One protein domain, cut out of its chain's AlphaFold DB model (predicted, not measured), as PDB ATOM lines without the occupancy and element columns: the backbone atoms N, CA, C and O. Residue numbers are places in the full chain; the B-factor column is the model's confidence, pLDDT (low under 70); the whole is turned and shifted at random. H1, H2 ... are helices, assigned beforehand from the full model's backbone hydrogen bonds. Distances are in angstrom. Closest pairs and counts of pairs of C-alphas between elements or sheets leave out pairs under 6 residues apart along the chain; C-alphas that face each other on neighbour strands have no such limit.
ATOM      1  N   ASN A 106     224.831 213.114 104.846       75.44
ATOM      2  CA  ASN A 106     226.158 212.553 105.067       75.44
ATOM      3  C   ASN A 106     226.865 213.356 106.172       75.44
ATOM      4  O   ASN A 106     227.789 214.131 105.933       75.44
ATOM      5  N   LYS A 107     226.323 213.279 107.391       78.06
ATOM      6  CA  LYS A 107     226.925 213.887 108.572       78.06
ATOM      7  C   LYS A 107     228.078 212.986 109.001       78.06
ATOM      8  O   LYS A 107     227.863 211.776 109.104       78.06
ATOM      9  N   PRO A 108     229.270 213.542 109.275       75.19
ATOM     10  CA  PRO A 108     230.340 212.755 109.865       75.19
ATOM     11  C   PRO A 108     229.791 212.104 111.133       75.19
ATOM     12  O   PRO A 108     229.193 212.785 111.975       75.19
ATOM     13  N   LEU A 109     229.940 210.780 111.230       70.12
ATOM     14  CA  LEU A 109     229.600 210.058 112.448       70.12
ATOM     15  C   LEU A 109     230.321 210.765 113.601       70.12
ATOM     16  O   LEU A 109     231.517 211.048 113.471       70.12
ATOM     17  N   PRO A 110     229.628 211.113 114.699       69.69
ATOM     18  CA  PRO A 110     230.308 211.694 115.839       69.69
ATOM     19  C   PRO A 110     231.428 210.736 116.246       69.69
ATOM     20  O   PRO A 110     231.180 209.548 116.442       69.69
ATOM     21  N   ALA A 111     232.653 211.249 116.388       64.94
ATOM     22  CA  ALA A 111     233.833 210.491 116.823       64.94
ATOM     23  C   ALA A 111     233.744 210.055 118.304       64.94
ATOM     24  O   ALA A 111     234.747 209.901 118.998       64.94
ATOM     25  N   ILE A 112     232.524 209.905 118.816       65.38
ATOM     26  CA  ILE A 112     232.228 209.339 120.115       65.38
ATOM     27  C   ILE A 112     232.305 207.833 119.915       65.38
ATOM     28  O   ILE A 112     231.368 207.203 119.425       65.38
ATOM     29  N   VAL A 113     233.447 207.255 120.277       64.06
ATOM     30  CA  VAL A 113     233.561 205.809 120.440       64.06
ATOM     31  C   VAL A 113     232.556 205.420 121.519       64.06
ATOM     32  O   VAL A 113     232.744 205.736 122.695       64.06
ATOM     33  N   LEU A 114     231.458 204.776 121.120       64.44
ATOM     34  CA  LEU A 114     230.561 204.109 122.053       64.44
ATOM     35  C   LEU A 114     231.328 202.908 122.610       64.44
ATOM     36  O   LEU A 114     231.270 201.809 122.064       64.44
ATOM     37  N   LEU A 115     232.121 203.145 123.654       68.62
ATOM     38  CA  LEU A 115     232.801 202.086 124.380       68.62
ATOM     39  C   LEU A 115     231.719 201.237 125.048       68.62
ATOM     40  O   LEU A 115     231.048 201.673 125.985       68.62
ATOM     41  N   LEU A 116     231.507 200.038 124.512       75.81
ATOM     42  CA  LEU A 116     230.597 199.072 125.103       75.81
ATOM     43  C   LEU A 116     231.216 198.534 126.403       75.81
ATOM     44  O   LEU A 116     232.416 198.246 126.433       75.81
ATOM     45  N   PRO A 117     230.426 198.376 127.478       78.19
ATOM     46  CA  PRO A 117     230.888 197.706 128.686       78.19
ATOM     47  C   PRO A 117     231.372 196.290 128.366       78.19
ATOM     48  O   PRO A 117     230.813 195.615 127.499       78.19
ATOM     49  N   LEU A 118     232.380 195.817 129.100       79.56
ATOM     50  CA  LEU A 118     232.903 194.459 128.951       79.56
ATOM     51  C   LEU A 118     231.780 193.411 129.076       79.56
ATOM     52  O   LEU A 118     230.883 193.546 129.912       79.56
ATOM     53  N   GLN A 119     231.863 192.325 128.302       81.31
ATOM     54  CA  GLN A 119     230.862 191.247 128.302       81.31
ATOM     55  C   GLN A 119     230.584 190.679 129.700       81.31
ATOM     56  O   GLN A 119     229.448 190.346 130.020       81.31
ATOM     57  N   HIS A 120     231.596 190.618 130.568       81.44
ATOM     58  CA  HIS A 120     231.431 190.211 131.967       81.44
ATOM     59  C   HIS A 120     230.456 191.110 132.739       81.44
ATOM     60  O   HIS A 120     229.586 190.619 133.459       81.44
ATOM     61  N   THR A 121     230.574 192.424 132.553       84.19
ATOM     62  CA  THR A 121     229.682 193.429 133.138       84.19
ATOM     63  C   THR A 121     228.262 193.250 132.603       84.19
ATOM     64  O   THR A 121     227.307 193.235 133.372       84.19
ATOM     65  N   LEU A 122     228.106 193.024 131.296       86.62
ATOM     66  CA  LEU A 122     226.794 192.759 130.699       86.62
ATOM     67  C   LEU A 122     226.167 191.461 131.234       86.62
ATOM     68  O   LEU A 122     224.992 191.445 131.594       86.62
ATOM     69  N   ASN A 123     226.957 190.397 131.383       88.44
ATOM     70  CA  ASN A 123     226.490 189.105 131.888       88.44
ATOM     71  C   ASN A 123     226.030 189.176 133.346       88.44
ATOM     72  O   ASN A 123     225.014 188.580 133.695       88.44
ATOM     73  N   LYS A 124     226.751 189.909 134.199       87.81
ATOM     74  CA  LYS A 124     226.320 190.156 135.581       87.81
ATOM     75  C   LYS A 124     225.036 190.984 135.633       87.81
ATOM     76  O   LYS A 124     224.160 190.687 136.438       87.81
ATOM     77  N   LEU A 125     224.889 191.963 134.736       88.06
ATOM     78  CA  LEU A 125     223.719 192.836 134.702       88.06
ATOM     79  C   LEU A 125     222.483 192.028 134.304       88.06
ATOM     80  O   LEU A 125     221.443 192.135 134.943       88.06
ATOM     81  N   HIS A 126     222.629 191.154 133.307       88.31
ATOM     82  CA  HIS A 126     221.586 190.218 132.885       88.31
ATOM     83  C   HIS A 126     221.192 189.223 133.983       88.31
ATOM     84  O   HIS A 126     220.034 188.822 134.052       88.31
ATOM     85  N   LYS A 127     222.133 188.829 134.847       90.25
ATOM     86  CA  LYS A 127     221.870 187.946 135.995       90.25
ATOM     87  C   LYS A 127     221.236 188.670 137.188       90.25
ATOM     88  O   LYS A 127     220.817 188.005 138.128       90.25
ATOM     89  N   GLY A 128     221.149 190.002 137.150       88.25
ATOM     90  CA  GLY A 128     220.678 190.818 138.272       88.25
ATOM     91  C   GLY A 128     221.701 190.955 139.404       88.25
ATOM     92  O   GLY A 128     221.344 191.385 140.499       88.25
ATOM     93  N   ASP A 129     222.964 190.602 139.154       91.06
ATOM     94  CA  ASP A 129     224.035 190.740 140.136       91.06
ATOM     95  C   ASP A 129     224.411 192.215 140.316       91.06
ATOM     96  O   ASP A 129     224.374 193.017 139.379       91.06
ATOM     97  N   TYR A 130     224.853 192.579 141.520       88.38
ATOM     98  CA  TYR A 130     225.359 193.922 141.778       88.38
ATOM     99  C   TYR A 130     226.634 194.208 140.966       88.38
ATOM    100  O   TYR A 130     227.608 193.447 141.007       88.38
ATOM    101  N   ILE A 131     226.648 195.352 140.276       86.56
ATOM    102  CA  ILE A 131     227.798 195.836 139.512       86.56
ATOM    103  C   ILE A 131     228.086 197.294 139.869       86.56
ATOM    104  O   ILE A 131     227.220 198.155 139.702       86.56
ATOM    105  N   PRO A 132     229.324 197.608 140.275       87.19
ATOM    106  CA  PRO A 132     229.763 198.985 140.434       87.19
ATOM    107  C   PRO A 132     229.671 199.798 139.132       87.19
ATOM    108  O   PRO A 132     230.190 199.393 138.091       87.19
ATOM    109  N   LEU A 133     229.118 201.012 139.211       84.19
ATOM    110  CA  LEU A 133     228.915 201.893 138.051       84.19
ATOM    111  C   LEU A 133     230.221 202.252 137.309       84.19
ATOM    112  O   LEU A 133     230.197 202.558 136.119       84.19
ATOM    113  N   HIS A 134     231.378 202.162 137.979       83.38
ATOM    114  CA  HIS A 134     232.677 202.465 137.372       83.38
ATOM    115  C   HIS A 134     233.002 201.585 136.150       83.38
ATOM    116  O   HIS A 134     233.719 202.052 135.265       83.38
ATOM    117  N   TYR A 135     232.449 200.366 136.059       81.81
ATOM    118  CA  TYR A 135     232.630 199.455 134.918       81.81
ATOM    119  C   TYR A 135     231.975 199.943 133.615       81.81
ATOM    120  O   TYR A 135     232.313 199.443 132.547       81.81
ATOM    121  N   PHE A 136     231.071 200.923 133.689       81.62
ATOM    122  CA  PHE A 136     230.412 201.538 132.531       81.62
ATOM    123  C   PHE A 136     231.077 202.853 132.098       81.62
ATOM    124  O   PHE A 136     230.603 203.526 131.189       81.62
ATOM    125  N   THR A 137     232.168 203.247 132.757       81.62
ATOM    126  CA  THR A 137     232.927 204.449 132.392       81.62
ATOM    127  C   THR A 137     234.061 204.092 131.438       81.62
ATOM    128  O   THR A 137     234.622 203.001 131.539       81.62
ATOM    129  N   ASN A 138     234.487 205.034 130.588       78.81
ATOM    130  CA  ASN A 138     235.621 204.831 129.673       78.81
ATOM    131  C   ASN A 138     236.859 204.278 130.408       78.81
ATOM    132  O   ASN A 138     237.524 203.372 129.923       78.81
ATOM    133  N   ARG A 139     237.130 204.750 131.637       75.94
ATOM    134  CA  ARG A 139     238.247 204.249 132.460       75.94
ATOM    135  C   ARG A 139     238.066 202.804 132.925       75.94
ATOM    136  O   ARG A 139     239.058 202.103 133.065       75.94
ATOM    137  N   GLY A 140     236.837 202.389 133.227       75.38
ATOM    138  CA  GLY A 140     236.532 201.016 133.636       75.38
ATOM    139  C   GLY A 140     236.624 200.032 132.476       75.38
ATOM    140  O   GLY A 140     237.085 198.913 132.674       75.38
ATOM    141  N   ILE A 141     236.264 200.474 131.270       77.06
ATOM    142  CA  ILE A 141     236.331 199.666 130.047       77.06
ATOM    143  C   ILE A 141     237.791 199.413 129.627       77.06
ATOM    144  O   ILE A 141     238.106 198.319 129.182       77.06
ATOM    145  N   HIS A 142     238.703 200.366 129.858       68.38
ATOM    146  CA  HIS A 142     240.135 200.220 129.542       68.38
ATOM    147  C   HIS A 142     240.989 199.516 130.617       68.38
ATOM    148  O   HIS A 142     242.171 199.288 130.389       68.38
ATOM    149  N   LYS A 143     240.453 199.227 131.811       62.03
ATOM    150  CA  LYS A 143     241.242 198.716 132.955       62.03
ATOM    151  C   LYS A 143     241.286 197.190 133.088       62.03
ATOM    152  O   LYS A 143     241.885 196.701 134.041       62.03
ATOM    153  N   VAL A 144     240.622 196.459 132.199       56.12
ATOM    154  CA  VAL A 144     240.498 194.994 132.253       56.12
ATOM    155  C   VAL A 144     241.043 194.395 130.952       56.12
ATOM    156  O   VAL A 144     240.309 193.755 130.204       56.12
ATOM    157  N   GLU A 145     242.317 194.676 130.680       45.88
ATOM    158  CA  GLU A 145     243.171 193.926 129.746       45.88
ATOM    159  C   GLU A 145     244.200 193.131 130.556       45.88
ATOM    160  O   GLU A 145     244.736 193.705 131.537       45.88
TER     161      GLU A 145
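Overview. This is residues 106 to 145 of the 145 residues of an uncharacterized protein of Paxillus rubicundulus Ve08.2h10 (UniProt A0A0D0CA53). A long, nearly straight tail leads into a small, loose head of three short helices. Residues 106 to 112 of the tail stick out and make much of the length; in the head the chain passes through H1, folds back over residues 127 to 132 and goes on through H2 and H3, which follow each other closely, to a short end of residues 142 to 145. The printed part has 40 residues, with three named helices in the order H1, H2, H3 and no named strand. The class is all helix, though only 16 of the 40 printed residues, under half, are in named elements. The whole is loose, with a radius of gyration of the C-alphas of 12.8 A, and the C-alphas span 41 by 20 by 16 A.

Along the chain. The printed part begins at Asn 106, whose C-alpha is at (226.158, 212.553, 105.067). Residues 106 to 118, 13 residues, hold no named element. H1 follows, residues 119 to 126, from C-alpha 119 at (230.862, 191.247, 128.302), and it measures 10.4 A from first to last C-alpha. H2 is residues 133 to 136, 5.7 A long between its end C-alphas. H3 is residues 138 to 141, 5.2 A long, and ends with C-alpha 141 at (236.331, 199.666, 130.047). Residues 142 to 145 follow it, and Glu 145 is the chain's last residue.

Arrangement. H1, the longest helix by residues, and H2 are close but not clearly touching: their closest C-alphas, those of Thr 121 and Tyr 135, are 6.9 A apart, and their centres are 11.4 A apart. H2 and H3 are also close but not clearly touching, with the C-alphas of His 134 and Gly 140 the closest at 5.6 A and the centres 7.1 A apart. H1 and H3 are apart. Residues 123 to 128, of which 123 to 126 belong to H1, stand free. In H1 every O i to N i+4 pair is within hydrogen-bond range; H2 and H3, of four residues each, are too short for such a pair, and in each the one O i to N i+3 pair is within range.

Size, cuts and confidence. The outline is a rod, and residues 106 to 112 stand free. The two C-alphas farthest apart are those of Asn 106 and Asp 129, 41.4 A. From the first to the last printed C-alpha, Asn 106 to Glu 145, it is 35.3 A. The printed part has no cut. The link from H1 to H2, six residues, is short, and the link from H2 to H3, one residue, is tight. The mean pLDDT of the printed part is 77.5, and the model's confidence is under 70 in residues 110 to 115 and 142 to 145.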